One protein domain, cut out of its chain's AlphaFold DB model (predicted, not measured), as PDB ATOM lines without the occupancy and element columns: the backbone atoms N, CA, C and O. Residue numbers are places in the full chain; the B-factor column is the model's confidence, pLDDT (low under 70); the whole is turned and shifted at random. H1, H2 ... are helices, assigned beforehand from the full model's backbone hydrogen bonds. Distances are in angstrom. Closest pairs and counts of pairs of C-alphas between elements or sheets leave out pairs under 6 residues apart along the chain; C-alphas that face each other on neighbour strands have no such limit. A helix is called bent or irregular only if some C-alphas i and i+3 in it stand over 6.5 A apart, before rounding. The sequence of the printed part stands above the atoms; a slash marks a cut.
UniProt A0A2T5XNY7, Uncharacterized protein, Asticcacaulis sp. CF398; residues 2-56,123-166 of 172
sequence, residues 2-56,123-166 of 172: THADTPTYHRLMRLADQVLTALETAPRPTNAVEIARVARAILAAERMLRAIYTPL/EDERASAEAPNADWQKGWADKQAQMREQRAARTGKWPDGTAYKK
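What this domain is: This is residues 2 to 56 and 123 to 166 of the 172 residues of an uncharacterized protein of Asticcacaulis sp. CF398 (UniProt A0A2T5XNY7). A helical hairpin, H1 and H2, is joined by a second pair of helices, H3 and H4, in a loose, elongated assembly. Residues 144 to 151 of H4 pack on residues 17 to 24 of H1, while H3 reaches past the hairpin's turn, where residues 123 to 128 stick out at one end of the long axis. The printed part has 99 residues, with four named helices in the order H1, H2, H3, H4 and no named strand, and its class is all helix. It is loose, with a radius of gyration of the C-alphas of 16.2 A, and spans 57 by 32 by 20 A.

How they stand to each other: H1, residues 7 to 25, and H2, residues 32 to 53, form a helical hairpin and touch, the closest C-alphas being those of Ala 16 and Ala 45, 4.7 A apart. They run opposite ways at a shallow tilt of 33 degrees, only just short of steep. H3, residues 123 to 138, only just touches H2, with 3 pairs of C-alphas within 8 A; the closest, of Ala 32 and Asn 133, are 6.5 A apart. They run the same way at a steep tilt of 50 degrees. H4, residues 140 to 155, touches H1 with residues 144 to 151 alone, the closest C-alphas being those of Glu 24 and Gln 144, 5.7 A apart. H3 and H4 meet only through their link, and H2 and H4 are apart. Every O i to N i+4 pair is within hydrogen-bond range in H1, H2 and H4, against 8 of 12 in H3.

Where its parts are: H1 begins at C-alpha 7 (15.390, 12.137, -12.812) and is 27.5 A long; H2 is 31.3 A. H3, 22.4 A, has a kink of 29 degrees near residue 130 and is irregular, but only just: C-alphas 129 and 132 are 6.8 A apart. H4, 22.5 A, ends at C-alpha 155 (20.230, -1.988, -2.181).

The domain as a whole: The C-alphas farthest apart, of Thr 2 and Glu 123, are 56.7 A apart. Residues 57 to 122 are not printed, and C-alphas 56 and 123 are 47.9 A apart across the cut. The link from H1 to H2 is short and that from H3 to H4 tight. Mean pLDDT of the printed part is 74.1; residues 2 to 7, 53 to 56 and 123 to 137 are under 70.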
ATOM      1  N   THR A   2       6.204   2.939 -16.223       48.09
ATOM      2  CA  THR A   2       6.976   2.708 -15.001       48.09
ATOM      3  C   THR A   2       7.501   4.044 -14.475       48.09
ATOM      4  O   THR A   2       8.220   4.749 -15.169       48.09
ATOM      5  N   HIS A   3       7.158   4.412 -13.240       53.03
ATOM      6  CA  HIS A   3       7.640   5.639 -12.581       53.03
ATOM      7  C   HIS A   3       9.151   5.622 -12.243       53.03
ATOM      8  O   HIS A   3       9.642   6.527 -11.571       53.03
ATOM      9  N   ALA A   4       9.882   4.601 -12.701       53.69
ATOM     10  CA  ALA A   4      11.272   4.319 -12.356       53.69
ATOM     11  C   ALA A   4      12.293   5.240 -13.053       53.69
ATOM     12  O   ALA A   4      13.364   5.449 -12.501       53.69
ATOM     13  N   ASP A   5      11.947   5.857 -14.190       53.69
ATOM     14  CA  ASP A   5      12.908   6.590 -15.037       53.69
ATOM     15  C   ASP A   5      12.764   8.118 -14.974       53.69
ATOM     16  O   ASP A   5      13.119   8.837 -15.908       53.69
ATOM     17  N   THR A   6      12.216   8.661 -13.883       66.06
ATOM     18  CA  THR A   6      12.199  10.123 -13.717       66.06
ATOM     19  C   THR A   6      13.473  10.588 -13.000       66.06
ATOM     20  O   THR A   6      13.812  10.053 -11.945       66.06
ATOM     21  N   PRO A   7      14.192  11.615 -13.488       68.44
ATOM     22  CA  PRO A   7      15.390  12.137 -12.812       68.44
ATOM     23  C   PRO A   7      15.108  12.577 -11.361       68.44
ATOM     24  O   PRO A   7      15.981  12.513 -10.493       68.44
ATOM     25  N   THR A   8      13.858  12.943 -11.067       75.12
ATOM     26  CA  THR A   8      13.354  13.228  -9.719       75.12
ATOM     27  C   THR A   8      13.362  11.997  -8.805       75.12
ATOM     28  O   THR A   8      13.768  12.120  -7.649       75.12
ATOM     29  N   TYR A   9      12.984  10.815  -9.309       77.44
ATOM     30  CA  TYR A   9      13.038   9.543  -8.574       77.44
ATOM     31  C   TYR A   9      14.463   9.254  -8.096       77.44
ATOM     32  O   TYR A   9      14.705   9.078  -6.901       77.44
ATOM     33  N   HIS A  10      15.430   9.300  -9.016       76.62
ATOM     34  CA  HIS A  10      16.832   9.034  -8.693       76.62
ATOM     35  C   HIS A  10      17.416  10.073  -7.735       76.62
ATOM     36  O   HIS A  10      18.194   9.721  -6.846       76.62
ATOM     37  N   ARG A  11      17.027  11.346  -7.872       80.94
ATOM     38  CA  ARG A  11      17.479  12.414  -6.973       80.94
ATOM     39  C   ARG A  11      16.959  12.221  -5.551       80.94
ATOM     40  O   ARG A  11      17.742  12.339  -4.613       80.94
ATOM     41  N   LEU A  12      15.676  11.898  -5.387       82.94
ATOM     42  CA  LEU A  12      15.082  11.632  -4.073       82.94
ATOM     43  C   LEU A  12      15.675  10.378  -3.427       82.94
ATOM     44  O   LEU A  12      16.018  10.408  -2.247       82.94
ATOM     45  N   MET A  13      15.870   9.312  -4.207       83.38
ATOM     46  CA  MET A  13      16.537   8.094  -3.741       83.38
ATOM     47  C   MET A  13      17.960   8.379  -3.256       83.38
ATOM     48  O   MET A  13      18.325   7.952  -2.162       83.38
ATOM     49  N   ARG A  14      18.740   9.145  -4.032       85.50
ATOM     50  CA  ARG A  14      20.116   9.519  -3.677       85.50
ATOM     51  C   ARG A  14      20.169  10.406  -2.431       85.50
ATOM     52  O   ARG A  14      21.053  10.215  -1.606       85.50
ATOM     53  N   LEU A  15      19.233  11.344  -2.271       86.19
ATOM     54  CA  LEU A  15      19.153  12.188  -1.073       86.19
ATOM     55  C   LEU A  15      18.799  11.375   0.175       86.19
ATOM     56  O   LEU A  15      19.439  11.540   1.210       86.19
ATOM     57  N   ALA A  16      17.825  10.467   0.074       83.12
ATOM     58  CA  ALA A  16      17.485   9.568   1.172       83.12
ATOM     59  C   ALA A  16      18.694   8.706   1.576       83.12
ATOM     60  O   ALA A  16      18.988   8.583   2.762       83.12
ATOM     61  N   ASP A  17      19.450   8.192   0.602       83.88
ATOM     62  CA  ASP A  17      20.686   7.447   0.863       83.88
ATOM     63  C   ASP A  17      21.764   8.266   1.559       83.88
ATOM     64  O   ASP A  17      22.420   7.770   2.475       83.88
ATOM     65  N   GLN A  18      21.952   9.515   1.139       86.50
ATOM     66  CA  GLN A  18      22.915  10.415   1.766       86.50
ATOM     67  C   GLN A  18      22.552  10.681   3.227       86.50
ATOM     68  O   GLN A  18      23.427  10.622   4.089       86.50
ATOM     69  N   VAL A  19      21.267  10.910   3.518       85.62
ATOM     70  CA  VAL A  19      20.785  11.113   4.891       85.62
ATOM     71  C   VAL A  19      20.992   9.856   5.733       85.62
ATOM     72  O   VAL A  19      21.543   9.947   6.827       85.62
ATOM     73  N   LEU A  20      20.609   8.680   5.230       84.31
ATOM     74  CA  LEU A  20      20.786   7.420   5.957       84.31
ATOM     75  C   LEU A  20      22.267   7.113   6.212       84.31
ATOM     76  O   LEU A  20      22.634   6.793   7.338       84.31
ATOM     77  N   THR A  21      23.128   7.303   5.210       86.00
ATOM     78  CA  THR A  21      24.579   7.089   5.341       86.00
ATOM     79  C   THR A  21      25.190   8.031   6.378       86.00
ATOM     80  O   THR A  21      25.977   7.597   7.215       86.00
ATOM     81  N   ALA A  22      24.800   9.309   6.372       85.75
ATOM     82  CA  ALA A  22      25.280  10.271   7.362       85.75
ATOM     83  C   ALA A  22      24.871   9.875   8.791       85.75
ATOM     84  O   ALA A  22      25.658  10.037   9.720       85.75
ATOM     85  N   LEU A  23      23.666   9.323   8.973       84.56
ATOM     86  CA  LEU A  23      23.174   8.857  10.274       84.56
ATOM     87  C   LEU A  23      23.825   7.539  10.737       84.56
ATOM     88  O   LEU A  23      23.966   7.317  11.941       84.56
ATOM     89  N   GLU A  24      24.258   6.679   9.812       81.12
ATOM     90  CA  GLU A  24      24.986   5.437  10.121       81.12
ATOM     91  C   GLU A  24      26.365   5.693  10.747       81.12
ATOM     92  O   GLU A  24      26.831   4.873  11.544       81.12
ATOM     93  N   THR A  25      27.011   6.807  10.391       79.81
ATOM     94  CA  THR A  25      28.351   7.187  10.878       79.81
ATOM     95  C   THR A  25      28.329   8.336  11.881       79.81
ATOM     96  O   THR A  25      29.373   8.695  12.420       79.81
ATOM     97  N   ALA A  26      27.166   8.947  12.114       80.06
ATOM     98  CA  ALA A  26      27.044  10.063  13.039       80.06
ATOM     99  C   ALA A  26      27.343   9.626  14.484       80.06
ATOM    100  O   ALA A  26      26.926   8.537  14.902       80.06
ATOM    101  N   PRO A  27      28.016  10.484  15.274       80.19
ATOM    102  CA  PRO A  27      28.124  10.271  16.708       80.19
ATOM    103  C   PRO A  27      26.729  10.251  17.339       80.19
ATOM    104  O   PRO A  27      25.785  10.872  16.842       80.19
ATOM    105  N   ARG A  28      26.601   9.523  18.452       79.75
ATOM    106  CA  ARG A  28      25.345   9.440  19.202       79.75
ATOM    107  C   ARG A  28      24.897  10.851  19.604       79.75
ATOM    108  O   ARG A  28      25.683  11.552  20.238       79.75
ATOM    109  N   PRO A  29      23.656  11.259  19.284       82.50
ATOM    110  CA  PRO A  29      23.158  12.563  19.691       82.50
ATOM    111  C   PRO A  29      23.032  12.608  21.218       82.50
ATOM    112  O   PRO A  29      22.504  11.675  21.831       82.50
ATOM    113  N   THR A  30      23.543  13.678  21.826       80.00
ATOM    114  CA  THR A  30      23.654  13.810  23.293       80.00
ATOM    115  C   THR A  30      22.682  14.832  23.871       80.00
ATOM    116  O   THR A  30      22.273  14.718  25.027       80.00
ATOM    117  N   ASN A  31      22.257  15.807  23.062       82.81
ATOM    118  CA  ASN A  31      21.333  16.856  23.479       82.81
ATOM    119  C   ASN A  31      20.011  16.832  22.698       82.81
ATOM    120  O   ASN A  31      19.907  16.299  21.592       82.81
ATOM    121  N   ALA A  32      18.983  17.455  23.278       75.88
ATOM    122  CA  ALA A  32      17.632  17.465  22.720       75.88
ATOM    123  C   ALA A  32      17.559  18.082  21.309       75.88
ATOM    124  O   ALA A  32      16.759  17.645  20.481       75.88
ATOM    125  N   VAL A  33      18.412  19.067  21.003       84.69
ATOM    126  CA  VAL A  33      18.448  19.725  19.689       84.69
ATOM    127  C   VAL A  33      18.982  18.773  18.618       84.69
ATOM    128  O   VAL A  33      18.396  18.674  17.538       84.69
ATOM    129  N   GLU A  34      20.058  18.044  18.908       81.44
ATOM    130  CA  GLU A  34      20.608  17.002  18.036       81.44
ATOM    131  C   GLU A  34      19.597  15.881  17.813       81.44
ATOM    132  O   GLU A  34      19.358  15.494  16.669       81.44
ATOM    133  N   ILE A  35      18.943  15.420  18.878       79.19
ATOM    134  CA  ILE A  35      17.911  14.379  18.799       79.19
ATOM    135  C   ILE A  35      16.761  14.826  17.896       79.19
ATOM    136  O   ILE A  35      16.369  14.091  16.991       79.19
ATOM    137  N   ALA A  36      16.261  16.051  18.073       78.81
ATOM    138  CA  ALA A  36      15.194  16.593  17.238       78.81
ATOM    139  C   ALA A  36      15.616  16.730  15.764       78.81
ATOM    140  O   ALA A  36      14.824  16.443  14.864       78.81
ATOM    141  N   ARG A  37      16.863  17.142  15.495       82.50
ATOM    142  CA  ARG A  37      17.406  17.227  14.127       82.50
ATOM    143  C   ARG A  37      17.512  15.851  13.480       82.50
ATOM    144  O   ARG A  37      17.064  15.689  12.346       82.50
ATOM    145  N   VAL A  38      18.037  14.868  14.205       84.81
ATOM    146  CA  VAL A  38      18.145  13.483  13.737       84.81
ATOM    147  C   VAL A  38      16.757  12.900  13.477       84.81
ATOM    148  O   VAL A  38      16.510  12.405  12.383       84.81
ATOM    149  N   ALA A  39      15.815  13.028  14.412       81.75
ATOM    150  CA  ALA A  39      14.449  12.538  14.233       81.75
ATOM    151  C   ALA A  39      13.764  13.153  12.998       81.75
ATOM    152  O   ALA A  39      13.136  12.441  12.212       81.75
ATOM    153  N   ARG A  40      13.937  14.462  12.768       83.81
ATOM    154  CA  ARG A  40      13.432  15.133  11.555       83.81
ATOM    155  C   ARG A  40      14.097  14.612  10.284       83.81
ATOM    156  O   ARG A  40      13.403  14.427   9.288       83.81
ATOM    157  N   ALA A  41      15.405  14.363  10.308       85.44
ATOM    158  CA  ALA A  41      16.131  13.808   9.167       85.44
ATOM    159  C   ALA A  41      15.640  12.392   8.815       85.44
ATOM    160  O   ALA A  41      15.420  12.095   7.642       85.44
ATOM    161  N   ILE A  42      15.384  11.558   9.827       85.31
ATOM    162  CA  ILE A  42      14.818  10.211   9.670       85.31
ATOM    163  C   ILE A  42      13.432  10.279   9.022       85.31
ATOM    164  O   ILE A  42      13.208   9.666   7.981       85.31
ATOM    165  N   LEU A  43      12.526  11.090   9.575       84.12
ATOM    166  CA  LEU A  43      11.179  11.267   9.023       84.12
ATOM    167  C   LEU A  43      11.204  11.838   7.598       84.12
ATOM    168  O   LEU A  43      10.386  11.452   6.763       84.12
ATOM    169  N   ALA A  44      12.139  12.744   7.301       85.19
ATOM    170  CA  ALA A  44      12.318  13.282   5.958       85.19
ATOM    171  C   ALA A  44      12.766  12.192   4.973       85.19
ATOM    172  O   ALA A  44      12.167  12.075   3.904       85.19
ATOM    173  N   ALA A  45      13.749  11.364   5.341       81.06
ATOM    174  CA  ALA A  45      14.200  10.241   4.520       81.06
ATOM    175  C   ALA A  45      13.067   9.230   4.286       81.06
ATOM    176  O   ALA A  45      12.794   8.860   3.142       81.06
ATOM    177  N   GLU A  46      12.325   8.858   5.331       82.88
ATOM    178  CA  GLU A  46      11.157   7.983   5.199       82.88
ATOM    179  C   GLU A  46      10.080   8.584   4.293       82.88
ATOM    180  O   GLU A  46       9.496   7.877   3.473       82.88
ATOM    181  N   ARG A  47       9.818   9.890   4.399       82.00
ATOM    182  CA  ARG A  47       8.838  10.573   3.546       82.00
ATOM    183  C   ARG A  47       9.286  10.612   2.087       82.00
ATOM    184  O   ARG A  47       8.449  10.404   1.211       82.00
ATOM    185  N   MET A  48      10.574  10.834   1.823       82.94
ATOM    186  CA  MET A  48      11.139  10.760   0.470       82.94
ATOM    187  C   MET A  48      10.961   9.355  -0.112       82.94
ATOM    188  O   MET A  48      10.445   9.217  -1.216       82.94
ATOM    189  N   LEU A  49      11.293   8.313   0.655       78.31
ATOM    190  CA  LEU A  49      11.129   6.920   0.229       78.31
ATOM    191  C   LEU A  49       9.649   6.556   0.029       78.31
ATOM    192  O   LEU A  49       9.288   5.954  -0.978       78.31
ATOM    193  N   ARG A  50       8.750   6.972   0.925       79.38
ATOM    194  CA  ARG A  50       7.304   6.759   0.750       79.38
ATOM    195  C   ARG A  50       6.771   7.466  -0.492       79.38
ATOM    196  O   ARG A  50       5.970   6.869  -1.201       79.38
ATOM    197  N   ALA A  51       7.225   8.680  -0.802       75.06
ATOM    198  CA  ALA A  51       6.835   9.376  -2.032       75.06
ATOM    199  C   ALA A  51       7.253   8.617  -3.305       75.06
ATOM    200  O   ALA A  51       6.639   8.788  -4.353       75.06
ATOM    201  N   ILE A  52       8.278   7.770  -3.196       72.00
ATOM    202  CA  ILE A  52       8.793   6.938  -4.279       72.00
ATOM    203  C   ILE A  52       8.035   5.602  -4.397       72.00
ATOM    204  O   ILE A  52       7.735   5.164  -5.507       72.00
ATOM    205  N   TYR A  53       7.726   4.947  -3.272       63.47
ATOM    206  CA  TYR A  53       7.137   3.598  -3.252       63.47
ATOM    207  C   TYR A  53       5.614   3.560  -3.133       63.47
ATOM    208  O   TYR A  53       5.012   2.529  -3.424       63.47
ATOM    209  N   THR A  54       4.976   4.650  -2.710       58.53
ATOM    210  CA  THR A  54       3.515   4.742  -2.731       58.53
ATOM    211  C   THR A  54       3.128   5.160  -4.146       58.53
ATOM    212  O   THR A  54       3.341   6.327  -4.489       58.53
ATOM    213  N   PRO A  55       2.567   4.278  -5.000       48.06
ATOM    214  CA  PRO A  55       1.851   4.794  -6.150       48.06
ATOM    215  C   PRO A  55       0.776   5.702  -5.564       48.06
ATOM    216  O   PRO A  55       0.100   5.317  -4.611       48.06
ATOM    217  N   LEU A  56       0.656   6.922  -6.077       50.66
ATOM    218  CA  LEU A  56      -0.510   7.760  -5.843       50.66
ATOM    219  C   LEU A  56      -1.737   6.913  -6.196       50.66
ATOM    220  O   LEU A  56      -2.125   6.833  -7.362       50.66
ATOM    221  N   GLU A 123      11.382  21.065  38.927       46.00
ATOM    222  CA  GLU A 123      11.939  19.714  38.854       46.00
ATOM    223  C   GLU A 123      11.018  18.755  38.092       46.00
ATOM    224  O   GLU A 123      11.523  17.959  37.305       46.00
ATOM    225  N   ASP A 124       9.696  18.919  38.187       48.34
ATOM    226  CA  ASP A 124       8.733  18.188  37.351       48.34
ATOM    227  C   ASP A 124       8.834  18.593  35.869       48.34
ATOM    228  O   ASP A 124       8.754  17.749  34.976       48.34
ATOM    229  N   GLU A 125       9.103  19.873  35.580       46.66
ATOM    230  CA  GLU A 125       9.344  20.354  34.207       46.66
ATOM    231  C   GLU A 125      10.680  19.821  33.644       46.66
ATOM    232  O   GLU A 125      10.793  19.528  32.450       46.66
ATOM    233  N   ARG A 126      11.689  19.616  34.507       47.22
ATOM    234  CA  ARG A 126      12.985  19.026  34.130       47.22
ATOM    235  C   ARG A 126      12.894  17.508  33.946       47.22
ATOM    236  O   ARG A 126      13.414  17.001  32.956       47.22
ATOM    237  N   ALA A 127      12.158  16.811  34.812       46.59
ATOM    238  CA  ALA A 127      11.868  15.384  34.681       46.59
ATOM    239  C   ALA A 127      11.042  15.078  33.416       46.59
ATOM    240  O   ALA A 127      11.274  14.069  32.747       46.59
ATOM    241  N   SER A 128      10.143  15.987  33.015       43.91
ATOM    242  CA  SER A 128       9.359  15.861  31.776       43.91
ATOM    243  C   SER A 128      10.199  16.060  30.496       43.91
ATOM    244  O   SER A 128       9.901  15.476  29.454       43.91
ATOM    245  N   ALA A 129      11.307  16.811  30.569       48.22
ATOM    246  CA  ALA A 129      12.257  16.986  29.463       48.22
ATOM    247  C   ALA A 129      13.339  15.884  29.379       48.22
ATOM    248  O   ALA A 129      14.045  15.789  28.368       48.22
ATOM    249  N   GLU A 130      13.478  15.046  30.409       47.41
ATOM    250  CA  GLU A 130      14.530  14.024  30.505       47.41
ATOM    251  C   GLU A 130      14.105  12.663  29.922       47.41
ATOM    252  O   GLU A 130      14.919  11.947  29.330       47.41
ATOM    253  N   ALA A 131      12.805  12.356  29.967       48.66
ATOM    254  CA  ALA A 131      12.232  11.107  29.466       48.66
ATOM    255  C   ALA A 131      12.489  10.816  27.964       48.66
ATOM    256  O   ALA A 131      12.932   9.711  27.646       48.66
ATOM    257  N   PRO A 132      12.323  11.759  27.006       53.94
ATOM    258  CA  PRO A 132      12.552  11.441  25.593       53.94
ATOM    259  C   PRO A 132      14.040  11.299  25.237       53.94
ATOM    260  O   PRO A 132      14.368  10.702  24.210       53.94
ATOM    261  N   ASN A 133      14.948  11.849  26.051       56.09
ATOM    262  CA  ASN A 133      16.384  11.818  25.778       56.09
ATOM    263  C   ASN A 133      16.985  10.464  26.187       56.09
ATOM    264  O   ASN A 133      17.682   9.843  25.385       56.09
ATOM    265  N   ALA A 134      16.640   9.956  27.376       61.09
ATOM    266  CA  ALA A 134      17.125   8.666  27.873       61.09
ATOM    267  C   ALA A 134      16.668   7.481  26.999       61.09
ATOM    268  O   ALA A 134      17.487   6.637  26.621       61.09
ATOM    269  N   ASP A 135      15.396   7.456  26.593       65.44
ATOM    270  CA  ASP A 135      14.853   6.398  25.730       65.44
ATOM    271  C   ASP A 135      15.424   6.452  24.309       65.44
ATOM    272  O   ASP A 135      15.739   5.422  23.701       65.44
ATOM    273  N   TRP A 136      15.627   7.660  23.770       65.12
ATOM    274  CA  TRP A 136      16.268   7.832  22.467       65.12
ATOM    275  C   TRP A 136      17.708   7.318  22.472       65.12
ATOM    276  O   TRP A 136      18.146   6.661  21.523       65.12
ATOM    277  N   GLN A 137      18.422   7.614  23.551       66.94
ATOM    278  CA  GLN A 137      19.812   7.263  23.771       66.94
ATOM    279  C   GLN A 137      20.033   5.761  23.990       66.94
ATOM    280  O   GLN A 137      20.994   5.203  23.451       66.94
ATOM    281  N   LYS A 138      19.146   5.105  24.744       74.06
ATOM    282  CA  LYS A 138      19.229   3.670  25.048       74.06
ATOM    283  C   LYS A 138      19.019   2.794  23.806       74.06
ATOM    284  O   LYS A 138      19.659   1.757  23.698       74.06
ATOM    285  N   GLY A 139      18.201   3.244  22.851       81.06
ATOM    286  CA  GLY A 139      17.917   2.538  21.591       81.06
ATOM    287  C   GLY A 139      18.653   3.072  20.357       81.06
ATOM    288  O   GLY A 139      18.246   2.784  19.231       81.06
ATOM    289  N   TRP A 140      19.694   3.902  20.514       80.75
ATOM    290  CA  TRP A 140      20.390   4.497  19.363       80.75
ATOM    291  C   TRP A 140      21.089   3.444  18.491       80.75
ATOM    292  O   TRP A 140      21.005   3.511  17.267       80.75
ATOM    293  N   ALA A 141      21.720   2.442  19.111       79.38
ATOM    294  CA  ALA A 141      22.364   1.345  18.390       79.38
ATOM    295  C   ALA A 141      21.348   0.527  17.573       79.38
ATOM    296  O   ALA A 141      21.595   0.244  16.401       79.38
ATOM    297  N   ASP A 142      20.175   0.236  18.146       81.38
ATOM    298  CA  ASP A 142      19.083  -0.448  17.444       81.38
ATOM    299  C   ASP A 142      18.543   0.389  16.282       81.38
ATOM    300  O   ASP A 142      18.283  -0.142  15.205       81.38
ATOM    301  N   LYS A 143      18.440   1.714  16.443       80.44
ATOM    302  CA  LYS A 143      18.059   2.622  15.350       80.44
ATOM    303  C   LYS A 143      19.099   2.642  14.239       80.44
ATOM    304  O   LYS A 143      18.729   2.593  13.070       80.44
ATOM    305  N   GLN A 144      20.390   2.666  14.568       79.69
ATOM    306  CA  GLN A 144      21.446   2.552  13.559       79.69
ATOM    307  C   GLN A 144      21.394   1.195  12.844       79.69
ATOM    308  O   GLN A 144      21.541   1.147  11.623       79.69
ATOM    309  N   ALA A 145      21.131   0.106  13.568       80.50
ATOM    310  CA  ALA A 145      20.942  -1.219  12.981       80.50
ATOM    311  C   ALA A 145      19.716  -1.264  12.057       80.50
ATOM    312  O   ALA A 145      19.814  -1.754  10.934       80.50
ATOM    313  N   GLN A 146      18.599  -0.668  12.477       82.12
ATOM    314  CA  GLN A 146      17.389  -0.548  11.671       82.12
ATOM    315  C   GLN A 146      17.642   0.257  10.390       82.12
ATOM    316  O   GLN A 146      17.167  -0.132   9.326       82.12
ATOM    317  N   MET A 147      18.419   1.343  10.456       81.81
ATOM    318  CA  MET A 147      18.782   2.122   9.268       81.81
ATOM    319  C   MET A 147      19.679   1.342   8.308       81.81
ATOM    320  O   MET A 147      19.414   1.332   7.103       81.81
ATOM    321  N   ARG A 148      20.672   0.616   8.837       79.56
ATOM    322  CA  ARG A 148      21.516  -0.287   8.038       79.56
ATOM    323  C   ARG A 148      20.689  -1.373   7.367       79.56
ATOM    324  O   ARG A 148      20.903  -1.668   6.195       79.56
ATOM    325  N   GLU A 149      19.726  -1.940   8.086       82.00
ATOM    326  CA  GLU A 149      18.819  -2.943   7.541       82.00
ATOM    327  C   GLU A 149      17.897  -2.357   6.465       82.00
ATOM    328  O   GLU A 149      17.753  -2.954   5.401       82.00
ATOM    329  N   GLN A 150      17.320  -1.169   6.678       80.06
ATOM    330  CA  GLN A 150      16.511  -0.488   5.659       80.06
ATOM    331  C   GLN A 150      17.320  -0.211   4.387       80.06
ATOM    332  O   GLN A 150      16.822  -0.412   3.274       80.06
ATOM    333  N   ARG A 151      18.579   0.214   4.538       76.56
ATOM    334  CA  ARG A 151      19.493   0.423   3.415       76.56
ATOM    335  C   ARG A 151      19.772  -0.889   2.693       76.56
ATOM    336  O   ARG A 151      19.576  -0.950   1.480       76.56
ATOM    337  N   ALA A 152      20.145  -1.930   3.429       81.94
ATOM    338  CA  ALA A 152      20.474  -3.240   2.884       81.94
ATOM    339  C   ALA A 152      19.279  -3.902   2.178       81.94
ATOM    340  O   ALA A 152      19.430  -4.456   1.089       81.94
ATOM    341  N   ALA A 153      18.072  -3.753   2.726       81.00
ATOM    342  CA  ALA A 153      16.825  -4.185   2.101       81.00
ATOM    343  C   ALA A 153      16.542  -3.481   0.770       81.00
ATOM    344  O   ALA A 153      15.916  -4.069  -0.112       81.00
ATOM    345  N   ARG A 154      17.005  -2.237   0.612       74.75
ATOM    346  CA  ARG A 154      16.768  -1.423  -0.585       74.75
ATOM    347  C   ARG A 154      17.836  -1.621  -1.658       74.75
ATOM    348  O   ARG A 154      17.504  -1.687  -2.837       74.75
ATOM    349  N   THR A 155      19.103  -1.720  -1.269       79.38
ATOM    350  CA  THR A 155      20.230  -1.988  -2.181       79.38
ATOM    351  C   THR A 155      20.385  -3.475  -2.504       79.38
ATOM    352  O   THR A 155      21.148  -3.832  -3.400       79.38
ATOM    353  N   GLY A 156      19.707  -4.352  -1.756       81.06
ATOM    354  CA  GLY A 156      19.901  -5.802  -1.809       81.06
ATOM    355  C   GLY A 156      21.255  -6.253  -1.253       81.06
ATOM    356  O   GLY A 156      21.629  -7.416  -1.416       81.06
ATOM    357  N   LYS A 157      22.018  -5.349  -0.626       83.62
ATOM    358  CA  LYS A 157      23.381  -5.587  -0.139       83.62
ATOM    359  C   LYS A 157      23.651  -4.800   1.137       83.62
ATOM    360  O   LYS A 157      23.366  -3.605   1.200       83.62
ATOM    361  N   TRP A 158      24.246  -5.453   2.120       79.62
ATOM    362  CA  TRP A 158      24.801  -4.811   3.300       79.62
ATOM    363  C   TRP A 158      25.968  -3.871   2.933       79.62
ATOM    364  O   TRP A 158      26.545  -3.990   1.846       79.62
ATOM    365  N   PRO A 159      26.344  -2.929   3.820       70.19
ATOM    366  CA  PRO A 159      27.461  -2.008   3.587       70.19
ATOM    367  C   PRO A 159      28.817  -2.700   3.377       70.19
ATOM    368  O   PRO A 159      29.687  -2.142   2.721       70.19
ATOM    369  N   ASP A 160      28.983  -3.911   3.910       77.12
ATOM    370  CA  ASP A 160      30.158  -4.775   3.727       77.12
ATOM    371  C   ASP A 160      30.177  -5.493   2.358       77.12
ATOM    372  O   ASP A 160      31.089  -6.260   2.060       77.12
ATOM    373  N   GLY A 161      29.169  -5.248   1.511       74.12
ATOM    374  CA  GLY A 161      29.011  -5.848   0.188       74.12
ATOM    375  C   GLY A 161      28.304  -7.204   0.190       74.12
ATOM    376  O   GLY A 161      27.988  -7.724  -0.890       74.12
ATOM    377  N   THR A 162      28.005  -7.769   1.364       82.38
ATOM    378  CA  THR A 162      27.309  -9.055   1.467       82.38
ATOM    379  C   THR A 162      25.858  -8.923   1.002       82.38
ATOM    380  O   THR A 162      25.225  -7.879   1.145       82.38
ATOM    381  N   ALA A 163      25.309  -9.965   0.374       81.31
ATOM    382  CA  ALA A 163      23.932  -9.924  -0.112       81.31
ATOM    383  C   ALA A 163      22.952  -9.852   1.069       81.31
ATOM    384  O   ALA A 163      22.991 -10.694   1.969       81.31
ATOM    385  N   TYR A 164      22.049  -8.873   1.049       80.81
ATOM    386  CA  TYR A 164      21.007  -8.775   2.061       80.81
ATOM    387  C   TYR A 164      19.944  -9.842   1.807       80.81
ATOM    388  O   TYR A 164      19.308  -9.873   0.751       80.81
ATOM    389  N   LYS A 165      19.725 -10.707   2.798       79.69
ATOM    390  CA  LYS A 165      18.599 -11.639   2.827       79.69
ATOM    391  C   LYS A 165      17.632 -11.161   3.895       79.69
ATOM    392  O   LYS A 165      17.982 -11.128   5.070       79.69
ATOM    393  N   LYS A 166      16.418 -10.798   3.477       75.69
ATOM    394  CA  LYS A 166      15.372 -10.369   4.403       75.69
ATOM    395  C   LYS A 166      15.104 -11.503   5.400       75.69
ATOM    396  O   LYS A 166      14.822 -12.615   4.944       75.69
TER     397      LYS A 166